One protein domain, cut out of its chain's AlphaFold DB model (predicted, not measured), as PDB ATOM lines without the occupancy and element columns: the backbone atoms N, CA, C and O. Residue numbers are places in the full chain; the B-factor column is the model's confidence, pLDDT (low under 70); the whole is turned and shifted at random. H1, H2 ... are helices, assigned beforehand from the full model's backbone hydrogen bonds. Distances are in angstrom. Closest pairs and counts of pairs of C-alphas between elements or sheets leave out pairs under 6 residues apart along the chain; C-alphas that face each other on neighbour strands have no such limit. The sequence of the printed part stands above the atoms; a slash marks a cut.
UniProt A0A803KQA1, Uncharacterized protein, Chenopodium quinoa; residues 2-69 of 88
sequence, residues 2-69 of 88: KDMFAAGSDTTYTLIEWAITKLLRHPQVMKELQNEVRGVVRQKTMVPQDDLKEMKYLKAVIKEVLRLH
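Overview. This is residues 2 to 69 of the 88 residues of an uncharacterized protein of Chenopodium quinoa (UniProt A0A803KQA1). Two helices, H1 and H2, meet near their ends at a corner and make a V, and a third helix, H3, bridges the two legs on one side of the V, like the crossbar of a letter A. The first half of the long leg, residues 2 to 13 of H1, sticks out as a bare arm, and a long link, residues 42 to 55, leads from the far end of H2 back to the start of H3. The printed part has 68 residues with three named helices, in the order H1, H2, H3, and no named strand; the class is all helix. The whole is only just loose, close to compact, with a radius of gyration of the C-alphas of 13.6 A, and it spans 39 by 27 by 17 A, the arm included.

Arrangement. H1, residues 2 to 25, and H2, residues 27 to 41, only just touch, with 3 pairs of C-alphas within 8 A, and they touch only at the corner by their link. There H1 touches H2 with residues 23 to 24 alone, and H2 touches H1 with residues 29 to 30 alone; the closest C-alphas, those of Leu 23 and Met 30, are 5.1 A apart. The two helices run opposite ways at a steep tilt of 64 degrees. H3, residues 56 to 68, touches H1 with its residues 61 to 66 alone, at residues 15 to 22 of H1. The closest C-alphas of this pair are those of Ala 19 and Val 65, 5.9 A apart, and the two lines are about perpendicular, at 77 degrees. Nearer its first residue, H3 touches H2 with residues 57 to 58 alone, at residues 33 to 37 of H2; the closest C-alphas are those of Leu 33 and Leu 58, 6.2 A apart. H2 and H3 form a helical hairpin, running opposite ways at a steep tilt of 39 degrees. In H2 and H3 every O i to N i+4 pair is within hydrogen-bond range, and in H1 19 of 20 are.

Along the chain. H1 has 24 residues and measures 34.5 A from C-alpha 2 at (-48.855, -10.068, -25.877) to C-alpha 25 at (-39.710, -21.967, 5.209). H2, 15 residues from Pro 27 to Val 41, measures 20.7 A. H3, 13 residues from Lys 56, measures 18.5 A and ends with C-alpha 68 at (-40.993, -28.660, -7.015).

Size, cuts and confidence. The two C-alphas farthest apart are those of Lys 2 and Gln 28, 39.4 A. Without residues 2 to 13, which stand free, the body of 56 residues spans 31 by 20 by 16 A. The link from H1 to H2 is tight, with 1 residue, and the link from H2 to H3 is long, with 14. The printed part has no cut. Its mean pLDDT is 94.5, and no printed residue is under 70.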
ATOM      1  N   LYS A   2     -48.089  -9.551 -27.030       91.50
ATOM      2  CA  LYS A   2     -48.855 -10.068 -25.877       91.50
ATOM      3  C   LYS A   2     -48.364 -11.431 -25.368       91.50
ATOM      4  O   LYS A   2     -48.125 -11.553 -24.175       91.50
ATOM      5  N   ASP A   3     -48.129 -12.393 -26.261       92.81
ATOM      6  CA  ASP A   3     -47.751 -13.760 -25.856       92.81
ATOM      7  C   ASP A   3     -46.405 -13.804 -25.126       92.81
ATOM      8  O   ASP A   3     -46.299 -14.389 -24.055       92.81
ATOM      9  N   MET A   4     -45.389 -13.119 -25.659       94.25
ATOM     10  CA  MET A   4     -44.064 -13.027 -25.032       94.25
ATOM     11  C   MET A   4     -44.128 -12.356 -23.656       94.25
ATOM     12  O   MET A   4     -43.490 -12.816 -22.713       94.25
ATOM     13  N   PHE A   5     -44.895 -11.268 -23.539       94.81
ATOM     14  CA  PHE A   5     -45.017 -10.531 -22.286       94.81
ATOM     15  C   PHE A   5     -45.753 -11.346 -21.218       94.81
ATOM     16  O   PHE A   5     -45.262 -11.445 -20.097       94.81
ATOM     17  N   ALA A   6     -46.884 -11.965 -21.568       92.69
ATOM     18  CA  ALA A   6     -47.654 -12.803 -20.652       92.69
ATOM     19  C   ALA A   6     -46.854 -14.041 -20.219       92.69
ATOM     20  O   ALA A   6     -46.669 -14.272 -19.027       92.69
ATOM     21  N   ALA A   7     -46.284 -14.777 -21.183       92.12
ATOM     22  CA  ALA A   7     -45.506 -15.979 -20.899       92.12
ATOM     23  C   ALA A   7     -44.274 -15.692 -20.029       92.12
ATOM     24  O   ALA A   7     -43.952 -16.494 -19.157       92.12
ATOM     25  N   GLY A   8     -43.593 -14.560 -20.234       93.12
ATOM     26  CA  GLY A   8     -42.444 -14.169 -19.417       93.12
ATOM     27  C   GLY A   8     -42.829 -13.647 -18.032       93.12
ATOM     28  O   GLY A   8     -42.143 -13.952 -17.058       93.12
ATOM     29  N   SER A   9     -43.920 -12.884 -17.928       94.56
ATOM     30  CA  SER A   9     -44.310 -12.226 -16.675       94.56
ATOM     31  C   SER A   9     -44.922 -13.211 -15.681       94.56
ATOM     32  O   SER A   9     -44.421 -13.324 -14.563       94.56
ATOM     33  N   ASP A  10     -45.943 -13.967 -16.093       92.19
ATOM     34  CA  ASP A  10     -46.701 -14.835 -15.182       92.19
ATOM     35  C   ASP A  10     -45.834 -15.979 -14.638       92.19
ATOM     36  O   ASP A  10     -45.871 -16.301 -13.445       92.19
ATOM     37  N   THR A  11     -44.990 -16.565 -15.493       94.88
ATOM     38  CA  THR A  11     -44.092 -17.661 -15.100       94.88
ATOM     39  C   THR A  11     -42.992 -17.186 -14.152       94.88
ATOM     40  O   THR A  11     -42.737 -17.838 -13.137       94.88
ATOM     41  N   THR A  12     -42.373 -16.033 -14.435       95.88
ATOM     42  CA  THR A  12     -41.306 -15.466 -13.595       95.88
ATOM     43  C   THR A  12     -41.845 -15.006 -12.246       95.88
ATOM     44  O   THR A  12     -41.221 -15.279 -11.220       95.88
ATOM     45  N   TYR A  13     -43.014 -14.356 -12.222       95.81
ATOM     46  CA  TYR A  13     -43.689 -13.960 -10.984       95.81
ATOM     47  C   TYR A  13     -43.946 -15.170 -10.077       95.81
ATOM     48  O   TYR A  13     -43.503 -15.186  -8.928       95.81
ATOM     49  N   THR A  14     -44.565 -16.217 -10.630       95.56
ATOM     50  CA  THR A  14     -44.883 -17.449  -9.896       95.56
ATOM     51  C   THR A  14     -43.618 -18.126  -9.358       95.56
ATOM     52  O   THR A  14     -43.579 -18.585  -8.216       95.56
ATOM     53  N   LEU A  15     -42.541 -18.162 -10.152       96.69
ATOM     54  CA  LEU A  15     -41.257 -18.713  -9.713       96.69
ATOM     55  C   LEU A  15     -40.674 -17.938  -8.522       96.69
ATOM     56  O   LEU A  15     -40.215 -18.555  -7.560       96.69
ATOM     57  N   ILE A  16     -40.681 -16.603  -8.579       97.31
ATOM     58  CA  ILE A  16     -40.157 -15.753  -7.500       97.31
ATOM     59  C   ILE A  16     -40.984 -15.938  -6.223       97.31
ATOM     60  O   ILE A  16     -40.406 -16.091  -5.145       97.31
ATOM     61  N   GLU A  17     -42.313 -15.986  -6.335       97.19
ATOM     62  CA  GLU A  17     -43.217 -16.239  -5.208       97.19
ATOM     63  C   GLU A  17     -42.878 -17.561  -4.499       97.19
ATOM     64  O   GLU A  17     -42.681 -17.597  -3.276       97.19
ATOM     65  N   TRP A  18     -42.724 -18.645  -5.265       97.56
ATOM     66  CA  TRP A  18     -42.349 -19.944  -4.709       97.56
ATOM     67  C   TRP A  18     -40.933 -19.958  -4.145       97.56
ATOM     68  O   TRP A  18     -40.714 -20.552  -3.088       97.56
ATOM     69  N   ALA A  19     -39.979 -19.301  -4.803       97.81
ATOM     70  CA  ALA A  19     -38.605 -19.215  -4.325       97.81
ATOM     71  C   ALA A  19     -38.541 -18.531  -2.955       97.81
ATOM     72  O   ALA A  19     -37.980 -19.098  -2.014       97.81
ATOM     73  N   ILE A  20     -39.183 -17.370  -2.803       97.31
ATOM     74  CA  ILE A  20     -39.244 -16.648  -1.526       97.31
ATOM     75  C   ILE A  20     -39.959 -17.500  -0.470       97.31
ATOM     76  O   ILE A  20     -39.441 -17.674   0.633       97.31
ATOM     77  N   THR A  21     -41.092 -18.114  -0.816       97.75
ATOM     78  CA  THR A  21     -41.835 -19.005   0.089       97.75
ATOM     79  C   THR A  21     -40.977 -20.177   0.572       97.75
ATOM     80  O   THR A  21     -40.974 -20.507   1.761       97.75
ATOM     81  N   LYS A  22     -40.220 -20.824  -0.323       97.25
ATOM     82  CA  LYS A  22     -39.343 -21.946   0.034       97.25
ATOM     83  C   LYS A  22     -38.177 -21.505   0.905       97.25
ATOM     84  O   LYS A  22     -37.888 -22.203   1.876       97.25
ATOM     85  N   LEU A  23     -37.566 -20.361   0.615       97.94
ATOM     86  CA  LEU A  23     -36.469 -19.814   1.410       97.94
ATOM     87  C   LEU A  23     -36.926 -19.393   2.814       97.94
ATOM     88  O   LEU A  23     -36.255 -19.718   3.791       97.94
ATOM     89  N   LEU A  24     -38.092 -18.750   2.943       97.50
ATOM     90  CA  LEU A  24     -38.664 -18.377   4.244       97.50
ATOM     91  C   LEU A  24     -38.984 -19.601   5.113       97.50
ATOM     92  O   LEU A  24     -38.794 -19.564   6.326       97.50
ATOM     93  N   ARG A  25     -39.427 -20.706   4.500       97.50
ATOM     94  CA  ARG A  25     -39.710 -21.967   5.209       97.50
ATOM     95  C   ARG A  25     -38.452 -22.776   5.551       97.50
ATOM     96  O   ARG A  25     -38.532 -23.647   6.409       97.50
ATOM     97  N   HIS A  26     -37.312 -22.492   4.915       97.69
ATOM     98  CA  HIS A  26     -36.038 -23.188   5.136       97.69
ATOM     99  C   HIS A  26     -34.920 -22.174   5.448       97.69
ATOM    100  O   HIS A  26     -34.058 -21.911   4.604       97.69
ATOM    101  N   PRO A  27     -34.888 -21.608   6.670       97.00
ATOM    102  CA  PRO A  27     -33.966 -20.524   7.022       97.00
ATOM    103  C   PRO A  27     -32.482 -20.907   6.910       97.00
ATOM    104  O   PRO A  27     -31.642 -20.041   6.680       97.00
ATOM    105  N   GLN A  28     -32.146 -22.196   7.032       97.62
ATOM    106  CA  GLN A  28     -30.780 -22.691   6.830       97.62
ATOM    107  C   GLN A  28     -30.323 -22.511   5.372       97.62
ATOM    108  O   GLN A  28     -29.259 -21.942   5.136       97.62
ATOM    109  N   VAL A  29     -31.172 -22.889   4.410       97.69
ATOM    110  CA  VAL A  29     -30.938 -22.709   2.965       97.69
ATOM    111  C   VAL A  29     -30.864 -21.223   2.612       97.69
ATOM    112  O   VAL A  29     -29.970 -20.801   1.883       97.69
ATOM    113  N   MET A  30     -31.754 -20.396   3.177       97.88
ATOM    114  CA  MET A  30     -31.692 -18.936   3.013       97.88
ATOM    115  C   MET A  30     -30.351 -18.373   3.494       97.88
ATOM    116  O   MET A  30     -29.740 -17.562   2.799       97.88
ATOM    117  N   LYS A  31     -29.879 -18.793   4.673       98.00
ATOM    118  CA  LYS A  31     -28.606 -18.322   5.230       98.00
ATOM    119  C   LYS A  31     -27.426 -18.718   4.342       98.00
ATOM    120  O   LYS A  31     -26.564 -17.885   4.083       98.00
ATOM    121  N   GLU A  32     -27.398 -19.956   3.861       97.56
ATOM    122  CA  GLU A  32     -26.355 -20.445   2.955       97.56
ATOM    123  C   GLU A  32     -26.342 -19.671   1.630       97.56
ATOM    124  O   GLU A  32     -25.293 -19.178   1.214       97.56
ATOM    125  N   LEU A  33     -27.514 -19.443   1.032       97.00
ATOM    126  CA  LEU A  33     -27.648 -18.645  -0.185       97.00
ATOM    127  C   LEU A  33     -27.171 -17.201   0.013       97.00
ATOM    128  O   LEU A  33     -26.419 -16.673  -0.803       97.00
ATOM    129  N   GLN A  34     -27.576 -16.554   1.107       95.88
ATOM    130  CA  GLN A  34     -27.122 -15.198   1.422       95.88
ATOM    131  C   GLN A  34     -25.605 -15.132   1.632       95.88
ATOM    132  O   GLN A  34     -24.989 -14.132   1.262       95.88
ATOM    133  N   ASN A  35     -25.001 -16.172   2.211       96.25
ATOM    134  CA  ASN A  35     -23.552 -16.257   2.378       96.25
ATOM    135  C   ASN A  35     -22.835 -16.382   1.028       96.25
ATOM    136  O   ASN A  35     -21.859 -15.664   0.815       96.25
ATOM    137  N   GLU A  36     -23.330 -17.220   0.109       96.25
ATOM    138  CA  GLU A  36     -22.785 -17.306  -1.255       96.25
ATOM    139  C   GLU A  36     -22.851 -15.939  -1.946       96.25
ATOM    140  O   GLU A  36     -21.832 -15.423  -2.409       96.25
ATOM    141  N   VAL A  37     -24.031 -15.311  -1.954       94.00
ATOM    142  CA  VAL A  37     -24.240 -14.023  -2.628       94.00
ATOM    143  C   VAL A  37     -23.334 -12.941  -2.037       94.00
ATOM    144  O   VAL A  37     -22.645 -12.248  -2.783       94.00
ATOM    145  N   ARG A  38     -23.261 -12.814  -0.705       93.25
ATOM    146  CA  ARG A  38     -22.370 -11.839  -0.047       93.25
ATOM    147  C   ARG A  38     -20.890 -12.134  -0.308       93.25
ATOM    148  O   ARG A  38     -20.109 -11.197  -0.444       93.25
ATOM    149  N   GLY A  39     -20.505 -13.406  -0.407       93.81
ATOM    150  CA  GLY A  39     -19.132 -13.819  -0.707       93.81
ATOM    151  C   GLY A  39     -18.685 -13.452  -2.125       93.81
ATOM    152  O   GLY A  39     -17.556 -12.991  -2.313       93.81
ATOM    153  N   VAL A  40     -19.575 -13.607  -3.109       92.75
ATOM    154  CA  VAL A  40     -19.303 -13.271  -4.517       92.75
ATOM    155  C   VAL A  40     -19.338 -11.755  -4.744       92.75
ATOM    156  O   VAL A  40     -18.405 -11.191  -5.311       92.75
ATOM    157  N   VAL A  41     -20.385 -11.079  -4.263       91.06
ATOM    158  CA  VAL A  41     -20.642  -9.648  -4.530       91.06
ATOM    159  C   VAL A  41     -19.740  -8.733  -3.690       91.06
ATOM    160  O   VAL A  41     -19.355  -7.647  -4.134       91.06
ATOM    161  N   ARG A  42     -19.346  -9.183  -2.490       88.19
ATOM    162  CA  ARG A  42     -18.487  -8.459  -1.540       88.19
ATOM    163  C   ARG A  42     -19.041  -7.069  -1.206       88.19
ATOM    164  O   ARG A  42     -20.041  -6.966  -0.508       88.19
ATOM    165  N   GLN A  43     -18.383  -6.008  -1.676       84.88
ATOM    166  CA  GLN A  43     -18.733  -4.609  -1.400       84.88
ATOM    167  C   GLN A  43     -19.492  -3.933  -2.555       84.88
ATOM    168  O   GLN A  43     -19.767  -2.737  -2.488       84.88
ATOM    169  N   LYS A  44     -19.817  -4.661  -3.633       86.75
ATOM    170  CA  LYS A  44     -20.581  -4.093  -4.749       86.75
ATOM    171  C   LYS A  44     -22.033  -3.866  -4.314       86.75
ATOM    172  O   LYS A  44     -22.634  -4.709  -3.655       86.75
ATOM    173  N   THR A  45     -22.610  -2.739  -4.716       83.25
ATOM    174  CA  THR A  45     -24.016  -2.400  -4.438       83.25
ATOM    175  C   THR A  45     -24.999  -3.106  -5.374       83.25
ATOM    176  O   THR A  45     -26.180  -3.213  -5.056       83.25
ATOM    177  N   MET A  46     -24.516  -3.604  -6.513       88.19
ATOM    178  CA  MET A  46     -25.289  -4.313  -7.530       88.19
ATOM    179  C   MET A  46     -24.535  -5.570  -7.960       88.19
ATOM    180  O   MET A  46     -23.304  -5.573  -7.973       88.19
ATOM    181  N   VAL A  47     -25.270  -6.617  -8.339       88.62
ATOM    182  CA  VAL A  47     -24.705  -7.865  -8.869       88.62
ATOM    183  C   VAL A  47     -24.485  -7.729 -10.382       88.62
ATOM    184  O   VAL A  47     -25.465  -7.647 -11.124       88.62
ATOM    185  N   PRO A  48     -23.233  -7.704 -10.879       88.88
ATOM    186  CA  PRO A  48     -22.945  -7.794 -12.308       88.88
ATOM    187  C   PRO A  48     -23.395  -9.146 -12.875       88.88
ATOM    188  O   PRO A  48     -23.322 -10.165 -12.189       88.88
ATOM    189  N   GLN A  49     -23.788  -9.189 -14.151       87.62
ATOM    190  CA  GLN A  49     -24.194 -10.453 -14.778       87.62
ATOM    191  C   GLN A  49     -23.077 -11.505 -14.801       87.62
ATOM    192  O   GLN A  49     -23.363 -12.696 -14.688       87.62
ATOM    193  N   ASP A  50     -21.815 -11.090 -14.911       89.81
ATOM    194  CA  ASP A  50     -20.691 -12.028 -14.892       89.81
ATOM    195  C   ASP A  50     -20.529 -12.724 -13.538       89.81
ATOM    196  O   ASP A  50     -20.242 -13.919 -13.501       89.81
ATOM    197  N   ASP A  51     -20.823 -12.031 -12.438       90.00
ATOM    198  CA  ASP A  51     -20.739 -12.589 -11.087       90.00
ATOM    199  C   ASP A  51     -21.822 -13.661 -10.843       90.00
ATOM    200  O   ASP A  51     -21.625 -14.577 -10.045       90.00
ATOM    201  N   LEU A  52     -22.944 -13.630 -11.581       90.88
ATOM    202  CA  LEU A  52     -23.974 -14.680 -11.520       90.88
ATOM    203  C   LEU A  52     -23.441 -16.046 -11.972       90.88
ATOM    204  O   LEU A  52     -24.021 -17.086 -11.642       90.88
ATOM    205  N   LYS A  53     -22.350 -16.078 -12.750       90.88
ATOM    206  CA  LYS A  53     -21.723 -17.335 -13.175       90.88
ATOM    207  C   LYS A  53     -21.203 -18.119 -11.969       90.88
ATOM    208  O   LYS A  53     -21.427 -19.333 -11.925       90.88
ATOM    209  N   GLU A  54     -20.673 -17.408 -10.977       93.31
ATOM    210  CA  GLU A  54     -20.069 -17.957  -9.761       93.31
ATOM    211  C   GLU A  54     -21.086 -18.334  -8.673       93.31
ATOM    212  O   GLU A  54     -20.759 -19.106  -7.774       93.31
ATOM    213  N   MET A  55     -22.337 -17.872  -8.772       95.50
ATOM    214  CA  MET A  55     -23.412 -18.202  -7.823       95.50
ATOM    215  C   MET A  55     -24.037 -19.572  -8.132       95.50
ATOM    216  O   MET A  55     -25.107 -19.688  -8.742       95.50
ATOM    217  N   LYS A  56     -23.323 -20.643  -7.780       96.56
ATOM    218  CA  LYS A  56     -23.718 -22.029  -8.082       96.56
ATOM    219  C   LYS A  56     -24.896 -22.482  -7.222       96.56
ATOM    220  O   LYS A  56     -25.792 -23.155  -7.734       96.56
ATOM    221  N   TYR A  57     -24.917 -22.095  -5.952       97.38
ATOM    222  CA  TYR A  57     -25.980 -22.419  -5.013       97.38
ATOM    223  C   TYR A  57     -27.269 -21.676  -5.359       97.38
ATOM    224  O   TYR A  57     -28.325 -22.301  -5.396       97.38
ATOM    225  N   LEU A  58     -27.203 -20.400  -5.756       96.69
ATOM    226  CA  LEU A  58     -28.366 -19.680  -6.295       96.69
ATOM    227  C   LEU A  58     -29.010 -20.432  -7.467       96.69
ATOM    228  O   LEU A  58     -30.225 -20.629  -7.498       96.69
ATOM    229  N   LYS A  59     -28.199 -20.909  -8.419       96.75
ATOM    230  CA  LYS A  59     -28.693 -21.717  -9.546       96.75
ATOM    231  C   LYS A  59     -29.311 -23.033  -9.079       96.75
ATOM    232  O   LYS A  59     -30.311 -23.459  -9.654       96.75
ATOM    233  N   ALA A  60     -28.732 -23.681  -8.070       97.75
ATOM    234  CA  ALA A  60     -29.281 -24.903  -7.491       97.75
ATOM    235  C   ALA A  60     -30.641 -24.651  -6.824       97.75
ATOM    236  O   ALA A  60     -31.583 -25.394  -7.083       97.75
ATOM    237  N   VAL A  61     -30.778 -23.563  -6.060       97.56
ATOM    238  CA  VAL A  61     -32.042 -23.139  -5.440       97.56
ATOM    239  C   VAL A  61     -33.115 -22.908  -6.503       97.56
ATOM    240  O   VAL A  61     -34.204 -23.461  -6.392       97.56
ATOM    241  N   ILE A  62     -32.811 -22.157  -7.566       96.75
ATOM    242  CA  ILE A  62     -33.767 -21.905  -8.657       96.75
ATOM    243  C   ILE A  62     -34.199 -23.219  -9.324       96.75
ATOM    244  O   ILE A  62     -35.389 -23.441  -9.540       96.75
ATOM    245  N   LYS A  63     -33.245 -24.111  -9.620       97.50
ATOM    246  CA  LYS A  63     -33.536 -25.429 -10.204       97.50
ATOM    247  C   LYS A  63     -34.424 -26.278  -9.299       97.50
ATOM    248  O   LYS A  63     -35.342 -26.920  -9.795       97.50
ATOM    249  N   GLU A  64     -34.173 -26.271  -7.996       97.81
ATOM    250  CA  GLU A  64     -34.960 -27.047  -7.039       97.81
ATOM    251  C   GLU A  64     -36.374 -26.485  -6.870       97.81
ATOM    252  O   GLU A  64     -37.344 -27.241  -6.813       97.81
ATOM    253  N   VAL A  65     -36.522 -25.157  -6.870       97.12
ATOM    254  CA  VAL A  65     -37.844 -24.521  -6.873       97.12
ATOM    255  C   VAL A  65     -38.609 -24.902  -8.138       97.12
ATOM    256  O   VAL A  65     -39.758 -25.309  -8.022       97.12
ATOM    257  N   LEU A  66     -37.977 -24.865  -9.316       96.19
ATOM    258  CA  LEU A  66     -38.601 -25.299 -10.573       96.19
ATOM    259  C   LEU A  66     -38.944 -26.794 -10.588       96.19
ATOM    260  O   LEU A  66     -39.967 -27.174 -11.150       96.19
ATOM    261  N   ARG A  67     -38.123 -27.647  -9.960       96.81
ATOM    262  CA  ARG A  67     -38.401 -29.085  -9.817       96.81
ATOM    263  C   ARG A  67     -39.658 -29.333  -8.982       96.81
ATOM    264  O   ARG A  67     -40.406 -30.264  -9.268       96.81
ATOM    265  N   LEU A  68     -39.861 -28.534  -7.934       95.44
ATOM    266  CA  LEU A  68     -40.993 -28.660  -7.015       95.44
ATOM    267  C   LEU A  68     -42.253 -27.930  -7.503       95.44
ATOM    268  O   LEU A  68     -43.352 -28.414  -7.250       95.44
ATOM    269  N   HIS A  69     -42.093 -26.783  -8.165       94.44
ATOM    270  CA  HIS A  69     -43.162 -25.860  -8.564       94.44
ATOM    271  C   HIS A  69     -42.947 -25.330  -9.990       94.44
ATOM    272  O   HIS A  69     -42.646 -24.148 -10.161       94.44
TER     273      HIS A  69